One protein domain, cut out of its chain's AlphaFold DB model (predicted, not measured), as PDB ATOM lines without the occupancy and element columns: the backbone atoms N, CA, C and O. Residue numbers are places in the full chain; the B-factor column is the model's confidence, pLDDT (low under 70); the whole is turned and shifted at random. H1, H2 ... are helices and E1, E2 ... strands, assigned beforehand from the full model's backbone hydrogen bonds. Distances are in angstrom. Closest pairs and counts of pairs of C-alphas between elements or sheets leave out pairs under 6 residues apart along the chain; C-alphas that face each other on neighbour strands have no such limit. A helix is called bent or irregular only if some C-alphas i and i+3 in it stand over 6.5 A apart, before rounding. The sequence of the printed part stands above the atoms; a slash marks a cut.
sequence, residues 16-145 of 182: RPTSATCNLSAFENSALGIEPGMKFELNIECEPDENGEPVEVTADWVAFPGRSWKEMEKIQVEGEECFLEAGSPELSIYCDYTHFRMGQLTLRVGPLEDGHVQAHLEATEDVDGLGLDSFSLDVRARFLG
ATOM      1  N   ARG A  16      33.318 -50.075  14.091       88.12
ATOM      2  CA  ARG A  16      32.162 -49.930  13.197       88.12
ATOM      3  C   ARG A  16      31.875 -48.463  12.923       88.12
ATOM      4  O   ARG A  16      31.314 -47.805  13.793       88.12
ATOM      5  N   PRO A  17      32.215 -47.950  11.729       89.00
ATOM      6  CA  PRO A  17      32.032 -46.544  11.406       89.00
ATOM      7  C   PRO A  17      30.568 -46.112  11.523       89.00
ATOM      8  O   PRO A  17      29.673 -46.723  10.937       89.00
ATOM      9  N   THR A  18      30.337 -45.019  12.237       91.50
ATOM     10  CA  THR A  18      29.034 -44.353  12.361       91.50
ATOM     11  C   THR A  18      29.010 -43.051  11.573       91.50
ATOM     12  O   THR A  18      28.013 -42.733  10.919       91.50
ATOM     13  N   SER A  19      30.123 -42.318  11.582       92.50
ATOM     14  CA  SER A  19      30.308 -41.085  10.832       92.50
ATOM     15  C   SER A  19      31.776 -40.929  10.429       92.50
ATOM     16  O   SER A  19      32.667 -41.532  11.024       92.50
ATOM     17  N   ALA A  20      32.030 -40.157   9.372       91.56
ATOM     18  CA  ALA A  20      33.386 -39.836   8.952       91.56
ATOM     19  C   ALA A  20      33.455 -38.417   8.385       91.56
ATOM     20  O   ALA A  20      32.594 -37.988   7.604       91.56
ATOM     21  N   THR A  21      34.508 -37.694   8.748       90.81
ATOM     22  CA  THR A  21      34.800 -36.353   8.240       90.81
ATOM     23  C   THR A  21      36.201 -36.305   7.662       90.81
ATOM     24  O   THR A  21      37.118 -36.953   8.158       90.81
ATOM     25  N   CYS A  22      36.347 -35.553   6.577       86.62
ATOM     26  CA  CYS A  22      37.614 -35.351   5.906       86.62
ATOM     27  C   CYS A  22      37.944 -33.860   5.894       86.62
ATOM     28  O   CYS A  22      37.133 -33.033   5.452       86.62
ATOM     29  N   ASN A  23      39.148 -33.548   6.359       83.94
ATOM     30  CA  ASN A  23      39.716 -32.215   6.368       83.94
ATOM     31  C   ASN A  23      41.019 -32.209   5.576       83.94
ATOM     32  O   ASN A  23      41.805 -33.157   5.614       83.94
ATOM     33  N   LEU A  24      41.271 -31.093   4.905       78.44
ATOM     34  CA  LEU A  24      42.587 -30.780   4.382       78.44
ATOM     35  C   LEU A  24      43.076 -29.490   5.003       78.44
ATOM     36  O   LEU A  24      42.366 -28.486   5.009       78.44
ATOM     37  N   SER A  25      44.306 -29.499   5.483       77.25
ATOM     38  CA  SER A  25      44.990 -28.281   5.898       77.25
ATOM     39  C   SER A  25      46.146 -28.029   4.956       77.25
ATOM     40  O   SER A  25      46.970 -28.911   4.744       77.25
ATOM     41  N   ALA A  26      46.225 -26.833   4.393       72.06
ATOM     42  CA  ALA A  26      47.370 -26.421   3.606       72.06
ATOM     43  C   ALA A  26      48.235 -25.455   4.418       72.06
ATOM     44  O   ALA A  26      47.726 -24.566   5.108       72.06
ATOM     45  N   PHE A  27      49.547 -25.639   4.346       68.12
ATOM     46  CA  PHE A  27      50.516 -24.853   5.088       68.12
ATOM     47  C   PHE A  27      51.660 -24.422   4.180       68.12
ATOM     48  O   PHE A  27      52.150 -25.190   3.364       68.12
ATOM     49  N   GLU A  28      52.121 -23.194   4.369       62.62
ATOM     50  CA  GLU A  28      53.393 -22.729   3.838       62.62
ATOM     51  C   GLU A  28      53.985 -21.714   4.810       62.62
ATOM     52  O   GLU A  28      53.267 -20.904   5.406       62.62
ATOM     53  N   ASN A  29      55.307 -21.738   4.970       59.59
ATOM     54  CA  ASN A  29      56.004 -20.681   5.682       59.59
ATOM     55  C   ASN A  29      57.375 -20.415   5.057       59.59
ATOM     56  O   ASN A  29      58.407 -20.882   5.542       59.59
ATOM     57  N   SER A  30      57.383 -19.596   4.005       58.84
ATOM     58  CA  SER A  30      58.601 -19.186   3.301       58.84
ATOM     59  C   SER A  30      59.609 -18.451   4.198       58.84
ATOM     60  O   SER A  30      60.816 -18.577   3.998       58.84
ATOM     61  N   ALA A  31      59.150 -17.750   5.243       56.47
ATOM     62  CA  ALA A  31      60.024 -17.084   6.212       56.47
ATOM     63  C   ALA A  31      60.812 -18.073   7.092       56.47
ATOM     64  O   ALA A  31      61.901 -17.741   7.560       56.47
ATOM     65  N   LEU A  32      60.276 -19.279   7.305       64.69
ATOM     66  CA  LEU A  32      60.940 -20.381   8.004       64.69
ATOM     67  C   LEU A  32      61.549 -21.419   7.046       64.69
ATOM     68  O   LEU A  32      62.112 -22.406   7.511       64.69
ATOM     69  N   GLY A  33      61.452 -21.204   5.729       58.59
ATOM     70  CA  GLY A  33      61.899 -22.163   4.715       58.59
ATOM     71  C   GLY A  33      61.050 -23.436   4.645       58.59
ATOM     72  O   GLY A  33      61.535 -24.452   4.162       58.59
ATOM     73  N   ILE A  34      59.813 -23.397   5.150       62.75
ATOM     74  CA  ILE A  34      58.869 -24.514   5.062       62.75
ATOM     75  C   ILE A  34      58.212 -24.455   3.688       62.75
ATOM     76  O   ILE A  34      57.494 -23.496   3.388       62.75
ATOM     77  N   GLU A  35      58.481 -25.473   2.875       60.75
ATOM     78  CA  GLU A  35      57.865 -25.643   1.563       60.75
ATOM     79  C   GLU A  35      56.338 -25.779   1.691       60.75
ATOM     80  O   GLU A  35      55.860 -26.336   2.688       60.75
ATOM     81  N   PRO A  36      55.563 -25.283   0.709       62.97
ATOM     82  CA  PRO A  36      54.129 -25.513   0.679       62.97
ATOM     83  C   PRO A  36      53.811 -27.005   0.748       62.97
ATOM     84  O   PRO A  36      54.312 -27.811  -0.043       62.97
ATOM     85  N   GLY A  37      52.951 -27.356   1.694       65.00
ATOM     86  CA  GLY A  37      52.505 -28.710   1.945       65.00
ATOM     87  C   GLY A  37      51.025 -28.757   2.285       65.00
ATOM     88  O   GLY A  37      50.395 -27.761   2.646       65.00
ATOM     89  N   MET A  38      50.459 -29.949   2.157       69.81
ATOM     90  CA  MET A  38      49.097 -30.247   2.578       69.81
ATOM     91  C   MET A  38      49.108 -31.394   3.572       69.81
ATOM     92  O   MET A  38      49.970 -32.262   3.500       69.81
ATOM     93  N   LYS A  39      48.148 -31.360   4.488       76.44
ATOM     94  CA  LYS A  39      47.873 -32.323   5.546       76.44
ATOM     95  C   LYS A  39      46.463 -32.850   5.308       76.44
ATOM     96  O   LYS A  39      45.513 -32.064   5.326       76.44
ATOM     97  N   PHE A  40      46.336 -34.152   5.080       79.19
ATOM     98  CA  PHE A  40      45.054 -34.849   4.994       79.19
ATOM     99  C   PHE A  40      44.711 -35.477   6.339       79.19
ATOM    100  O   PHE A  40      45.539 -36.184   6.904       79.19
ATOM    101  N   GLU A  41      43.501 -35.211   6.823       85.75
ATOM    102  CA  GLU A  41      42.994 -35.723   8.091       85.75
ATOM    103  C   GLU A  41      41.632 -36.388   7.863       85.75
ATOM    104  O   GLU A  41      40.703 -35.777   7.321       85.75
ATOM    105  N   LEU A  42      41.528 -37.653   8.264       87.44
ATOM    106  CA  LEU A  42      40.309 -38.450   8.205       87.44
ATOM    107  C   LEU A  42      39.946 -38.885   9.620       87.44
ATOM    108  O   LEU A  42      40.638 -39.721  10.192       87.44
ATOM    109  N   ASN A  43      38.846 -38.341  10.140       90.56
ATOM    110  CA  ASN A  43      38.307 -38.687  11.453       90.56
ATOM    111  C   ASN A  43      37.075 -39.566  11.275       90.56
ATOM    112  O   ASN A  43      36.141 -39.182  10.560       90.56
ATOM    113  N   ILE A  44      37.080 -40.737  11.904       91.19
ATOM    114  CA  ILE A  44      36.035 -41.753  11.806       91.19
ATOM    115  C   ILE A  44      35.519 -42.042  13.214       91.19
ATOM    116  O   ILE A  44      36.206 -42.658  14.028       91.19
ATOM    117  N   GLU A  45      34.282 -41.642  13.483       89.81
ATOM    118  CA  GLU A  45      33.584 -42.011  14.714       89.81
ATOM    119  C   GLU A  45      33.055 -43.439  14.573       89.81
ATOM    120  O   GLU A  45      32.409 -43.767  13.570       89.81
ATOM    121  N   CYS A  46      33.271 -44.289  15.574       88.62
ATOM    122  CA  CYS A  46      32.818 -45.679  15.571       88.62
ATOM    123  C   CYS A  46      31.750 -45.950  16.642       88.62
ATOM    124  O   CYS A  46      31.524 -45.142  17.543       88.62
ATOM    125  N   GLU A  47      31.052 -47.087  16.525       88.75
ATOM    126  CA  GLU A  47      30.221 -47.597  17.619       88.75
ATOM    127  C   GLU A  47      31.083 -47.758  18.886       88.75
ATOM    128  O   GLU A  47      32.261 -48.105  18.773       88.75
ATOM    129  N   PRO A  48      30.520 -47.512  20.082       82.00
ATOM    130  CA  PRO A  48      31.227 -47.779  21.324       82.00
ATOM    131  C   PRO A  48      31.651 -49.246  21.441       82.00
ATOM    132  O   PRO A  48      30.983 -50.131  20.892       82.00
ATOM    133  N   ASP A  49      32.719 -49.498  22.195       80.69
ATOM    134  CA  ASP A  49      33.194 -50.855  22.470       80.69
ATOM    135  C   ASP A  49      32.179 -51.670  23.308       80.69
ATOM    136  O   ASP A  49      31.091 -51.207  23.672       80.69
ATOM    137  N   GLU A  50      32.522 -52.916  23.650       78.69
ATOM    138  CA  GLU A  50      31.648 -53.775  24.464       78.69
ATOM    139  C   GLU A  50      31.359 -53.228  25.878       78.69
ATOM    140  O   GLU A  50      30.372 -53.635  26.500       78.69
ATOM    141  N   ASN A  51      32.167 -52.278  26.360       76.56
ATOM    142  CA  ASN A  51      32.006 -51.594  27.642       76.56
ATOM    143  C   ASN A  51      31.225 -50.273  27.520       76.56
ATOM    144  O   ASN A  51      30.817 -49.707  28.536       76.56
ATOM    145  N   GLY A  52      30.938 -49.823  26.296       78.81
ATOM    146  CA  GLY A  52      30.244 -48.572  26.015       78.81
ATOM    147  C   GLY A  52      31.167 -47.357  25.917       78.81
ATOM    148  O   GLY A  52      30.660 -46.233  25.916       78.81
ATOM    149  N   GLU A  53      32.479 -47.565  25.819       80.81
ATOM    150  CA  GLU A  53      33.460 -46.492  25.675       80.81
ATOM    151  C   GLU A  53      33.550 -46.015  24.219       80.81
ATOM    152  O   GLU A  53      33.438 -46.821  23.291       80.81
ATOM    153  N   PRO A  54      33.721 -44.702  23.979       82.81
ATOM    154  CA  PRO A  54      33.782 -44.161  22.629       82.81
ATOM    155  C   PRO A  54      35.034 -44.654  21.898       82.81
ATOM    156  O   PRO A  54      36.124 -44.671  22.470       82.81
ATOM    157  N   VAL A  55      34.869 -44.986  20.615       85.44
ATOM    158  CA  VAL A  55      35.959 -45.383  19.720       85.44
ATOM    159  C   VAL A  55      36.041 -44.397  18.556       85.44
ATOM    160  O   VAL A  55      35.051 -44.159  17.859       85.44
ATOM    161  N   GLU A  56      37.223 -43.836  18.327       88.50
ATOM    162  CA  GLU A  56      37.516 -42.956  17.191       88.50
ATOM    163  C   GLU A  56      38.789 -43.421  16.482       88.50
ATOM    164  O   GLU A  56      39.755 -43.836  17.122       88.50
ATOM    165  N   VAL A  57      38.787 -43.356  15.152       87.38
ATOM    166  CA  VAL A  57      39.955 -43.647  14.317       87.38
ATOM    167  C   VAL A  57      40.321 -42.393  13.535       87.38
ATOM    168  O   VAL A  57      39.504 -41.871  12.775       87.38
ATOM    169  N   THR A  58      41.564 -41.947  13.684       88.50
ATOM    170  CA  THR A  58      42.096 -40.754  13.023       88.50
ATOM    171  C   THR A  58      43.326 -41.119  12.208       88.50
ATOM    172  O   THR A  58      44.324 -41.572  12.763       88.50
ATOM    173  N   ALA A  59      43.272 -40.895  10.895       84.25
ATOM    174  CA  ALA A  59      44.452 -40.932  10.033       84.25
ATOM    175  C   ALA A  59      44.914 -39.498   9.754       84.25
ATOM    176  O   ALA A  59      44.137 -38.703   9.217       84.25
ATOM    177  N   ASP A  60      46.160 -39.183  10.112       78.19
ATOM    178  CA  ASP A  60      46.734 -37.844  10.071       78.19
ATOM    179  C   ASP A  60      48.062 -37.758   9.274       78.19
ATOM    180  O   ASP A  60      48.753 -38.750   9.073       78.19
ATOM    181  N   TRP A  61      48.434 -36.548   8.834       67.38
ATOM    182  CA  TRP A  61      49.772 -36.125   8.385       67.38
ATOM    183  C   TRP A  61      50.338 -36.754   7.102       67.38
ATOM    184  O   TRP A  61      51.537 -36.986   6.973       67.38
ATOM    185  N   VAL A  62      49.515 -36.912   6.064       63.66
ATOM    186  CA  VAL A  62      50.056 -37.205   4.724       63.66
ATOM    187  C   VAL A  62      50.551 -35.916   4.052       63.66
ATOM    188  O   VAL A  62      49.739 -35.138   3.553       63.66
ATOM    189  N   ALA A  63      51.868 -35.683   4.048       62.25
ATOM    190  CA  ALA A  63      52.479 -34.503   3.435       62.25
ATOM    191  C   ALA A  63      52.537 -34.593   1.895       62.25
ATOM    192  O   ALA A  63      53.102 -35.532   1.334       62.25
ATOM    193  N   PHE A  64      52.026 -33.569   1.202       62.88
ATOM    194  CA  PHE A  64      52.107 -33.457  -0.263       62.88
ATOM    195  C   PHE A  64      52.817 -32.173  -0.703       62.88
ATOM    196  O   PHE A  64      52.165 -31.129  -0.804       62.88
ATOM    197  N   PRO A  65      54.129 -32.215  -0.987       57.53
ATOM    198  CA  PRO A  65      54.836 -31.043  -1.482       57.53
ATOM    199  C   PRO A  65      54.352 -30.664  -2.890       57.53
ATOM    200  O   PRO A  65      54.325 -31.500  -3.797       57.53
ATOM    201  N   GLY A  66      53.987 -29.391  -3.069       51.50
ATOM    202  CA  GLY A  66      53.818 -28.759  -4.385       51.50
ATOM    203  C   GLY A  66      52.662 -29.251  -5.265       51.50
ATOM    204  O   GLY A  66      52.809 -29.216  -6.484       51.50
ATOM    205  N   ARG A  67      51.541 -29.717  -4.695       57.12
ATOM    206  CA  ARG A  67      50.383 -30.209  -5.472       57.12
ATOM    207  C   ARG A  67      49.156 -29.299  -5.399       57.12
ATOM    208  O   ARG A  67      48.862 -28.730  -4.352       57.12
ATOM    209  N   SER A  68      48.413 -29.224  -6.502       56.12
ATOM    210  CA  SER A  68      47.068 -28.628  -6.583       56.12
ATOM    211  C   SER A  68      45.978 -29.634  -6.171       56.12
ATOM    212  O   SER A  68      46.189 -30.848  -6.217       56.12
ATOM    213  N   TRP A  69      44.776 -29.163  -5.810       52.16
ATOM    214  CA  TRP A  69      43.625 -30.028  -5.466       52.16
ATOM    215  C   TRP A  69      43.282 -31.043  -6.569       52.16
ATOM    216  O   TRP A  69      42.981 -32.203  -6.294       52.16
ATOM    217  N   LYS A  70      43.423 -30.647  -7.833       54.19
ATOM    218  CA  LYS A  70      43.187 -31.506  -8.999       54.19
ATOM    219  C   LYS A  70      44.165 -32.682  -9.095       54.19
ATOM    220  O   LYS A  70      43.814 -33.754  -9.577       54.19
ATOM    221  N   GLU A  71      45.390 -32.509  -8.604       57.31
ATOM    222  CA  GLU A  71      46.401 -33.573  -8.516       57.31
ATOM    223  C   GLU A  71      46.201 -34.478  -7.290       57.31
ATOM    224  O   GLU A  71      46.886 -35.496  -7.151       57.31
ATOM    225  N   MET A  72      45.255 -34.120  -6.416       58.75
ATOM    226  CA  MET A  72      44.845 -34.891  -5.245       58.75
ATOM    227  C   MET A  72      43.562 -35.696  -5.448       58.75
ATOM    228  O   MET A  72      43.205 -36.458  -4.556       58.75
ATOM    229  N   GLU A  73      42.880 -35.601  -6.598       56.25
ATOM    230  CA  GLU A  73      41.599 -36.300  -6.823       56.25
ATOM    231  C   GLU A  73      41.678 -37.836  -6.710       56.25
ATOM    232  O   GLU A  73      40.645 -38.499  -6.778       56.25
ATOM    233  N   LYS A  74      42.871 -38.416  -6.516       60.59
ATOM    234  CA  LYS A  74      43.104 -39.819  -6.143       60.59
ATOM    235  C   LYS A  74      44.387 -39.914  -5.307       60.59
ATOM    236  O   LYS A  74      45.469 -40.088  -5.868       60.59
ATOM    237  N   ILE A  75      44.290 -39.755  -3.987       66.19
ATOM    238  CA  ILE A  75      45.433 -39.964  -3.083       66.19
ATOM    239  C   ILE A  75      45.558 -41.459  -2.785       66.19
ATOM    240  O   ILE A  75      44.581 -42.123  -2.452       66.19
ATOM    241  N   GLN A  76      46.773 -41.988  -2.879       64.94
ATOM    242  CA  GLN A  76      47.085 -43.360  -2.505       64.94
ATOM    243  C   GLN A  76      48.405 -43.366  -1.740       64.94
ATOM    244  O   GLN A  76      49.425 -42.903  -2.251       64.94
ATOM    245  N   VAL A  77      48.348 -43.872  -0.515       64.81
ATOM    246  CA  VAL A  77      49.466 -44.072   0.404       64.81
ATOM    247  C   VAL A  77      49.443 -45.548   0.783       64.81
ATOM    248  O   VAL A  77      48.399 -46.047   1.202       64.81
ATOM    249  N   GLU A  78      50.544 -46.268   0.589       69.75
ATOM    250  CA  GLU A  78      50.592 -47.721   0.798       69.75
ATOM    251  C   GLU A  78      51.862 -48.136   1.528       69.75
ATOM    252  O   GLU A  78      52.953 -47.755   1.113       69.75
ATOM    253  N   GLY A  79      51.709 -48.983   2.549       57.66
ATOM    254  CA  GLY A  79      52.837 -49.593   3.261       57.66
ATOM    255  C   GLY A  79      53.711 -48.596   4.018       57.66
ATOM    256  O   GLY A  79      54.890 -48.872   4.243       57.66
ATOM    257  N   GLU A  80      53.158 -47.433   4.366       66.06
ATOM    258  CA  GLU A  80      53.870 -46.447   5.167       66.06
ATOM    259  C   GLU A  80      53.853 -46.887   6.630       66.06
ATOM    260  O   GLU A  80      52.807 -47.248   7.182       66.06
ATOM    261  N   GLU A  81      55.029 -46.862   7.253       59.44
ATOM    262  CA  GLU A  81      55.166 -47.105   8.680       59.44
ATOM    263  C   GLU A  81      54.696 -45.870   9.459       59.44
ATOM    264  O   GLU A  81      55.151 -44.746   9.228       59.44
ATOM    265  N   CYS A  82      53.789 -46.081  10.405       63.72
ATOM    266  CA  CYS A  82      53.310 -45.037  11.294       63.72
ATOM    267  C   CYS A  82      54.390 -44.709  12.333       63.72
ATOM    268  O   CYS A  82      54.608 -45.440  13.302       63.72
ATOM    269  N   PHE A  83      55.059 -43.573  12.149       61.09
ATOM    270  CA  PHE A  83      56.048 -43.047  13.087       61.09
ATOM    271  C   PHE A  83      55.703 -41.626  13.524       61.09
ATOM    272  O   PHE A  83      55.129 -40.852  12.769       61.09
ATOM    273  N   LEU A  84      56.176 -41.241  14.713       55.34
ATOM    274  CA  LEU A  84      56.136 -39.859  15.221       55.34
ATOM    275  C   LEU A  84      57.188 -38.942  14.555       55.34
ATOM    276  O   LEU A  84      57.560 -37.909  15.120       55.34
ATOM    277  N   GLU A  85      57.748 -39.330  13.407       54.72
ATOM    278  CA  GLU A  85      58.661 -38.456  12.673       54.72
ATOM    279  C   GLU A  85      57.849 -37.355  11.986       54.72
ATOM    280  O   GLU A  85      56.840 -37.611  11.333       54.72
ATOM    281  N   ALA A  86      58.274 -36.104  12.163       57.09
ATOM    282  CA  ALA A  86      57.577 -34.958  11.599       57.09
ATOM    283  C   ALA A  86      57.511 -35.078  10.067       57.09
ATOM    284  O   ALA A  86      58.535 -34.951   9.397       57.09
ATOM    285  N   GLY A  87      56.311 -35.288   9.520       59.81
ATOM    286  CA  GLY A  87      56.096 -35.445   8.079       59.81
ATOM    287  C   GLY A  87      55.626 -36.829   7.632       59.81
ATOM    288  O   GLY A  87      55.218 -36.948   6.478       59.81
ATOM    289  N   SER A  88      55.656 -37.836   8.508       65.62
ATOM    290  CA  SER A  88      55.116 -39.168   8.216       65.62
ATOM    291  C   SER A  88      53.632 -39.262   8.583       65.62
ATOM    292  O   SER A  88      53.207 -38.622   9.548       65.62
ATOM    293  N   PRO A  89      52.838 -40.060   7.847       72.69
ATOM    294  CA  PRO A  89      51.444 -40.269   8.191       72.69
ATOM    295  C   PRO A  89      51.301 -41.096   9.477       72.69
ATOM    296  O   PRO A  89      52.010 -42.080   9.691       72.69
ATOM    297  N   GLU A  90      50.350 -40.710  10.323       79.00
ATOM    298  CA  GLU A  90      50.056 -41.343  11.609       79.00
ATOM    299  C   GLU A  90      48.626 -41.891  11.610       79.00
ATOM    300  O   GLU A  90      47.687 -41.195  11.233       79.00
ATOM    301  N   LEU A  91      48.441 -43.132  12.063       82.69
ATOM    302  CA  LEU A  91      47.125 -43.696  12.339       82.69
ATOM    303  C   LEU A  91      46.952 -43.889  13.844       82.69
ATOM    304  O   LEU A  91      47.702 -44.630  14.482       82.69
ATOM    305  N   SER A  92      45.930 -43.233  14.374       84.19
ATOM    306  CA  SER A  92      45.587 -43.205  15.788       84.19
ATOM    307  C   SER A  92      44.226 -43.841  16.027       84.19
ATOM    308  O   SER A  92      43.274 -43.581  15.291       84.19
ATOM    309  N   ILE A  93      44.127 -44.635  17.090       82.19
ATOM    310  CA  ILE A  93      42.861 -45.108  17.646       82.19
ATOM    311  C   ILE A  93      42.707 -44.490  19.029       82.19
ATOM    312  O   ILE A  93      43.608 -44.589  19.862       82.19
ATOM    313  N   TYR A  94      41.565 -43.861  19.271       82.81
ATOM    314  CA  TYR A  94      41.176 -43.376  20.584       82.81
ATOM    315  C   TYR A  94      40.112 -44.303  21.165       82.81
ATOM    316  O   TYR A  94      39.057 -44.482  20.562       82.81
ATOM    317  N   CYS A  95      40.394 -44.884  22.330       80.56
ATOM    318  CA  CYS A  95      39.454 -45.684  23.116       80.56
ATOM    319  C   CYS A  95      39.671 -45.372  24.603       80.56
ATOM    320  O   CYS A  95      40.819 -45.238  25.027       80.56
ATOM    321  N   ASP A  96      38.595 -45.184  25.375       81.88
ATOM    322  CA  ASP A  96      38.654 -44.751  26.788       81.88
ATOM    323  C   ASP A  96      39.605 -43.550  27.002       81.88
ATOM    324  O   ASP A  96      40.506 -43.545  27.844       81.88
ATOM    325  N   TYR A  97      39.476 -42.533  26.137       76.38
ATOM    326  CA  TYR A  97      40.310 -41.317  26.122       76.38
ATOM    327  C   TYR A  97      41.826 -41.559  26.001       76.38
ATOM    328  O   TYR A  97      42.622 -40.632  26.188       76.38
ATOM    329  N   THR A  98      42.230 -42.784  25.675       78.94
ATOM    330  CA  THR A  98      43.619 -43.199  25.515       78.94
ATOM    331  C   THR A  98      43.951 -43.273  24.034       78.94
ATOM    332  O   THR A  98      43.145 -43.725  23.225       78.94
ATOM    333  N   HIS A  99      45.137 -42.780  23.685       82.50
ATOM    334  CA  HIS A  99      45.674 -42.773  22.329       82.50
ATOM    335  C   HIS A  99      46.514 -44.030  22.093       82.50
ATOM    336  O   HIS A  99      47.394 -44.328  22.900       82.50
ATOM    337  N   PHE A 100      46.244 -44.733  20.994       82.06
ATOM    338  CA  PHE A 100      46.960 -45.936  20.578       82.06
ATOM    339  C   PHE A 100      47.411 -45.824  19.122       82.06
ATOM    340  O   PHE A 100      46.646 -45.389  18.258       82.06
ATOM    341  N   ARG A 101      48.646 -46.247  18.851       83.94
ATOM    342  CA  ARG A 101      49.269 -46.204  17.524       83.94
ATOM    343  C   ARG A 101      49.230 -47.560  16.832       83.94
ATOM    344  O   ARG A 101      49.485 -48.600  17.444       83.94
ATOM    345  N   MET A 102      49.011 -47.514  15.523       84.62
ATOM    346  CA  MET A 102      49.209 -48.651  14.619       84.62
ATOM    347  C   MET A 102      50.598 -48.574  13.965       84.62
ATOM    348  O   MET A 102      51.252 -47.541  14.061       84.62
ATOM    349  N   GLY A 103      51.075 -49.654  13.343       79.00
ATOM    350  CA  GLY A 103      52.425 -49.750  12.771       79.00
ATOM    351  C   GLY A 103      52.480 -49.588  11.254       79.00
ATOM    352  O   GLY A 103      53.338 -48.871  10.757       79.00
ATOM    353  N   GLN A 104      51.546 -50.178  10.510       84.69
ATOM    354  CA  GLN A 104      51.483 -50.088   9.046       84.69
ATOM    355  C   GLN A 104      50.151 -49.479   8.622       84.69
ATOM    356  O   GLN A 104      49.109 -49.938   9.087       84.69
ATOM    357  N   LEU A 105      50.189 -48.495   7.720       84.00
ATOM    358  CA  LEU A 105      49.016 -47.803   7.190       84.00
ATOM    359  C   LEU A 105      48.943 -47.917   5.664       84.00
ATOM    360  O   LEU A 105      49.888 -47.617   4.932       84.00
ATOM    361  N   THR A 106      47.760 -48.277   5.174       86.12
ATOM    362  CA  THR A 106      47.363 -48.065   3.782       86.12
ATOM    363  C   THR A 106      46.122 -47.180   3.745       86.12
ATOM    364  O   THR A 106      45.088 -47.518   4.314       86.12
ATOM    365  N   LEU A 107      46.222 -46.042   3.060       85.19
ATOM    366  CA  LEU A 107      45.136 -45.085   2.870       85.19
ATOM    367  C   LEU A 107      44.931 -44.845   1.377       85.19
ATOM    368  O   LEU A 107      45.822 -44.368   0.672       85.19
ATOM    369  N   ARG A 108      43.726 -45.124   0.891       84.94
ATOM    370  CA  ARG A 108      43.313 -44.795  -0.475       84.94
ATOM    371  C   ARG A 108      42.126 -43.858  -0.420       84.94
ATOM    372  O   ARG A 108      41.100 -44.185   0.164       84.94
ATOM    373  N   VAL A 109      42.256 -42.709  -1.055       81.00
ATOM    374  CA  VAL A 109      41.238 -41.666  -1.118       81.00
ATOM    375  C   VAL A 109      40.765 -41.569  -2.562       81.00
ATOM    376  O   VAL A 109      41.540 -41.296  -3.481       81.00
ATOM    377  N   GLY A 110      39.488 -41.855  -2.763       78.19
ATOM    378  CA  GLY A 110      38.792 -41.726  -4.030       78.19
ATOM    379  C   GLY A 110      38.412 -40.278  -4.354       78.19
ATOM    380  O   GLY A 110      38.653 -39.367  -3.559       78.19
ATOM    381  N   PRO A 111      37.795 -40.060  -5.524       78.00
ATOM    382  CA  PRO A 111      37.386 -38.732  -5.954       78.00
ATOM    383  C   PRO A 111      36.323 -38.138  -5.026       78.00
ATOM    384  O   PRO A 111      35.574 -38.851  -4.349       78.00
ATOM    385  N   LEU A 112      36.238 -36.809  -5.040       76.88
ATOM    386  CA  LEU A 112      35.151 -36.087  -4.401       76.88
ATOM    387  C   LEU A 112      33.878 -36.185  -5.255       76.88
ATOM    388  O   LEU A 112      33.834 -35.699  -6.382       76.88
ATOM    389  N   GLU A 113      32.813 -36.728  -4.675       81.38
ATOM    390  CA  GLU A 113      31.501 -36.878  -5.303       81.38
ATOM    391  C   GLU A 113      30.398 -36.396  -4.350       81.38
ATOM    392  O   GLU A 113      30.247 -36.895  -3.228       81.38
ATOM    393  N   ASP A 114      29.608 -35.411  -4.790       82.88
ATOM    394  CA  ASP A 114      28.511 -34.815  -4.011       82.88
ATOM    395  C   ASP A 114      28.940 -34.357  -2.602       82.88
ATOM    396  O   ASP A 114      28.254 -34.593  -1.602       82.88
ATOM    397  N   GLY A 115      30.126 -33.756  -2.500       78.44
ATOM    398  CA  GLY A 115      30.698 -33.260  -1.242       78.44
ATOM    399  C   GLY A 115      31.176 -34.337  -0.276       78.44
ATOM    400  O   GLY A 115      31.375 -34.070   0.912       78.44
ATOM    401  N   HIS A 116      31.367 -35.550  -0.783       85.75
ATOM    402  CA  HIS A 116      31.902 -36.665  -0.028       85.75
ATOM    403  C   HIS A 116      33.114 -37.259  -0.721       85.75
ATOM    404  O   HIS A 116      33.194 -37.284  -1.944       85.75
ATOM    405  N   VAL A 117      34.018 -37.793   0.080       84.00
ATOM    406  CA  VAL A 117      35.211 -38.498  -0.360       84.00
ATOM    407  C   VAL A 117      35.057 -39.959   0.046       84.00
ATOM    408  O   VAL A 117      34.679 -40.255   1.181       84.00
ATOM    409  N   GLN A 118      35.306 -40.880  -0.882       88.62
ATOM    410  CA  GLN A 118      35.425 -42.297  -0.535       88.62
ATOM    411  C   GLN A 118      36.831 -42.535   0.005       88.62
ATOM    412  O   GLN A 118      37.795 -42.134  -0.638       88.62
ATOM    413  N   ALA A 119      36.964 -43.164   1.165       88.12
ATOM    414  CA  ALA A 119      38.260 -43.504   1.727       88.12
ATOM    415  C   ALA A 119      38.283 -44.972   2.146       88.12
ATOM    416  O   ALA A 119      37.333 -45.470   2.748       88.12
ATOM    417  N   HIS A 120      39.381 -45.635   1.817       90.19
ATOM    418  CA  HIS A 120      39.726 -46.965   2.274       90.19
ATOM    419  C   HIS A 120      40.936 -46.851   3.190       90.19
ATOM    420  O   HIS A 120      41.959 -46.287   2.793       90.19
ATOM    421  N   LEU A 121      40.807 -47.387   4.392       88.81
ATOM    422  CA  LEU A 121      41.828 -47.389   5.424       88.81
ATOM    423  C   LEU A 121      42.137 -48.836   5.802       88.81
ATOM    424  O   LEU A 121      41.218 -49.614   6.039       88.81
ATOM    425  N   GLU A 122      43.409 -49.196   5.889       89.62
ATOM    426  CA  GLU A 122      43.860 -50.502   6.368       89.62
ATOM    427  C   GLU A 122      45.048 -50.324   7.313       89.62
ATOM    428  O   GLU A 122      45.947 -49.523   7.044       89.62
ATOM    429  N   ALA A 123      45.039 -51.091   8.403       87.69
ATOM    430  CA  ALA A 123      46.124 -51.157   9.367       87.69
ATOM    431  C   ALA A 123      46.428 -52.602   9.755       87.69
ATOM    432  O   ALA A 123      45.503 -53.402   9.909       87.69
ATOM    433  N   THR A 124      47.707 -52.944   9.912       83.06
ATOM    434  CA  THR A 124      48.140 -54.352  10.050       83.06
ATOM    435  C   THR A 124      49.148 -54.623  11.166       83.06
ATOM    436  O   THR A 124      49.647 -55.741  11.277       83.06
ATOM    437  N   GLU A 125      49.449 -53.633  12.004       80.44
ATOM    438  CA  GLU A 125      50.357 -53.790  13.142       80.44
ATOM    439  C   GLU A 125      49.878 -52.926  14.307       80.44
ATOM    440  O   GLU A 125      49.523 -51.768  14.108       80.44
ATOM    441  N   ASP A 126      49.873 -53.483  15.512       80.25
ATOM    442  CA  ASP A 126      49.470 -52.813  16.747       80.25
ATOM    443  C   ASP A 126      50.710 -52.539  17.602       80.25
ATOM    444  O   ASP A 126      51.309 -53.450  18.181       80.25
ATOM    445  N   VAL A 127      51.131 -51.274  17.624       78.00
ATOM    446  CA  VAL A 127      52.403 -50.857  18.232       78.00
ATOM    447  C   VAL A 127      52.274 -50.718  19.743       78.00
ATOM    448  O   VAL A 127      53.218 -51.026  20.474       78.00
ATOM    449  N   ASP A 128      51.119 -50.250  20.214       78.88
ATOM    450  CA  ASP A 128      50.892 -49.947  21.629       78.88
ATOM    451  C   ASP A 128      50.211 -51.098  22.393       78.88
ATOM    452  O   ASP A 128      50.060 -51.020  23.614       78.88
ATOM    453  N   GLY A 129      49.890 -52.203  21.711       73.88
ATOM    454  CA  GLY A 129      49.403 -53.437  22.325       73.88
ATOM    455  C   GLY A 129      47.919 -53.394  22.693       73.88
ATOM    456  O   GLY A 129      47.528 -53.964  23.711       73.88
ATOM    457  N   LEU A 130      47.104 -52.734  21.868       73.69
ATOM    458  CA  LEU A 130      45.640 -52.716  21.938       73.69
ATOM    459  C   LEU A 130      44.995 -54.114  21.754       73.69
ATOM    460  O   LEU A 130      43.829 -54.314  22.092       73.69
ATOM    461  N   GLY A 131      45.743 -55.083  21.224       75.25
ATOM    462  CA  GLY A 131      45.301 -56.420  20.825       75.25
ATOM    463  C   GLY A 131      44.585 -56.456  19.471       75.25
ATOM    464  O   GLY A 131      43.782 -57.359  19.220       75.25
ATOM    465  N   LEU A 132      44.872 -55.485  18.601       74.62
ATOM    466  CA  LEU A 132      44.226 -55.308  17.301       74.62
ATOM    467  C   LEU A 132      45.158 -55.732  16.153       74.62
ATOM    468  O   LEU A 132      45.876 -54.913  15.595       74.62
ATOM    469  N   ASP A 133      45.126 -57.010  15.766       73.31
ATOM    470  CA  ASP A 133      46.075 -57.563  14.779       73.31
ATOM    471  C   ASP A 133      46.029 -56.866  13.406       73.31
ATOM    472  O   ASP A 133      47.058 -56.589  12.799       73.31
ATOM    473  N   SER A 134      44.833 -56.630  12.868       85.75
ATOM    474  CA  SER A 134      44.638 -55.876  11.625       85.75
ATOM    475  C   SER A 134      43.177 -55.491  11.453       85.75
ATOM    476  O   SER A 134      42.277 -56.192  11.929       85.75
ATOM    477  N   PHE A 135      42.922 -54.395  10.747       87.94
ATOM    478  CA  PHE A 135      41.573 -53.989  10.379       87.94
ATOM    479  C   PHE A 135      41.559 -53.219   9.061       87.94
ATOM    480  O   PHE A 135      42.568 -52.674   8.617       87.94
ATOM    481  N   SER A 136      40.382 -53.175   8.439       90.81
ATOM    482  CA  SER A 136      40.146 -52.416   7.217       90.81
ATOM    483  C   SER A 136      38.766 -51.770   7.258       90.81
ATOM    484  O   SER A 136      37.800 -52.401   7.692       90.81
ATOM    485  N   LEU A 137      38.687 -50.511   6.829       90.75
ATOM    486  CA  LEU A 137      37.481 -49.692   6.829       90.75
ATOM    487  C   LEU A 137      37.301 -49.023   5.472       90.75
ATOM    488  O   LEU A 137      38.178 -48.303   4.999       90.75
ATOM    489  N   ASP A 138      36.112 -49.188   4.905       91.44
ATOM    490  CA  ASP A 138      35.624 -48.362   3.810       91.44
ATOM    491  C   ASP A 138      34.640 -47.336   4.373       91.44
ATOM    492  O   ASP A 138      33.614 -47.696   4.959       91.44
ATOM    493  N   VAL A 139      34.934 -46.049   4.191       91.19
ATOM    494  CA  VAL A 139      34.090 -44.953   4.674       91.19
ATOM    495  C   VAL A 139      33.781 -43.951   3.572       91.19
ATOM    496  O   VAL A 139      34.579 -43.684   2.673       91.19
ATOM    497  N   ARG A 140      32.594 -43.349   3.665       91.25
ATOM    498  CA  ARG A 140      32.229 -42.164   2.889       91.25
ATOM    499  C   ARG A 140      32.304 -40.956   3.813       91.25
ATOM    500  O   ARG A 140      31.389 -40.723   4.596       91.25
ATOM    501  N   ALA A 141      33.392 -40.204   3.721       88.38
ATOM    502  CA  ALA A 141      33.645 -39.059   4.581       88.38
ATOM    503  C   ALA A 141      33.075 -37.778   3.973       88.38
ATOM    504  O   ALA A 141      33.217 -37.527   2.775       88.38
ATOM    505  N   ARG A 142      32.444 -36.936   4.792       88.50
ATOM    506  CA  ARG A 142      32.032 -35.599   4.353       88.50
ATOM    507  C   ARG A 142      33.266 -34.709   4.210       88.50
ATOM    508  O   ARG A 142      34.014 -34.563   5.175       88.50
ATOM    509  N   PHE A 143      33.442 -34.079   3.051       83.75
ATOM    510  CA  PHE A 143      34.514 -33.104   2.858       83.75
ATOM    511  C   PHE A 143      34.123 -31.760   3.469       83.75
ATOM    512  O   PHE A 143      33.094 -31.180   3.107       83.75
ATOM    513  N   LEU A 144      34.930 -31.274   4.409       83.38
ATOM    514  CA  LEU A 144      34.668 -30.012   5.105       83.38
ATOM    515  C   LEU A 144      35.379 -28.810   4.469       83.38
ATOM    516  O   LEU A 144      34.984 -27.671   4.724       83.38
ATOM    517  N   GLY A 145      36.355 -29.059   3.594       74.06
ATOM    518  CA  GLY A 145      37.081 -28.032   2.854       74.06
ATOM    519  C   GLY A 145      38.583 -28.036   3.123       74.06
ATOM    520  O   GLY A 145      39.115 -28.900   3.824       74.06
TER     521      GLY A 145
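This is residues 16 to 145 of the 182 residues of an uncharacterized protein of Corynebacterium doosanense CAU 212 = DSM 45436 (UniProt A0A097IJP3). One long, twisted sheet of nine strands is folded back on itself like a clasp, E4, E7 and E8 facing E1, E2, E3, E5 and E6, with the bent strand E9 as the hinge. The long hairpin of E1 and E2 runs along the longer leaf, and the turns at the two ends of E2, at Ala 31 and Glu 50, make the two ends of the whole; the small helix H1 only grazes the sheet. The 130 printed residues hold, in chain order, E1, E2, E3, H1, E4, E5, E6, E7, E8 and E9, and the class is mostly strand. The sheet runs E4, E7, E8, E9, E1, E2, E3, E5, E6 and is mixed. The whole is compact, with a radius of gyration of the C-alphas of 15.0 A and spans of 47 by 35 by 24 A.

E1, residues 17 to 29, begins at C-alpha 17 (32.032, -46.544, 11.406) and is 35.7 A long. E2, residues 34 to 46, is 35.2 A long and bends by 52 degrees at residue 37. E3 is residues 55 to 60, H1 residues 69 to 72, E4 residues 75 to 81, E5 residues 90 to 95 and E6 residues 98 to 101. E7, residues 104 to 113, is 27.9 A long, and E8, residues 116 to 123, is 22.4 A. E9, residues 135 to 145, is 27.4 A long and ends at C-alpha 145 (37.081, -28.032, 2.854).

E1, E2 and E3 form a meander, each strand the antiparallel neighbour of the one before, with N 23 and O 41 at 2.9 A and N 44 and O 57 at 2.8 A. E5 is antiparallel to E3, N 58 and O 92 at 2.9 A, and forms a hairpin with the edge strand E6, N 93 and O 100 at 2.9 A. E6 runs on into E7 at 97 degrees. E7, E8 and E9 form a second meander, with N 108 and O 120 at 2.8 A and N 119 and O 139 at 2.9 A. E4, the other edge strand, is antiparallel to E7, N 77 and O 107 at 2.8 A. E9 bends by 59 degrees at residue 142 and is parallel to E1, N 22 and O 142 at 2.9 A. E4 and E5 are only just apart, closest 8.2 A. H1 is too short for an O i to N i+4 pair; its one O i to N i+3 pair is within range.

The C-alphas of Ala 31 and Glu 50, the two farthest apart, are 49.8 A apart. The printed part has no cut. The link from E8 to E9, 11 residues, is long. Mean pLDDT of the printed part is 76.5; residues 27 to 38 and 61 to 88 are under 70.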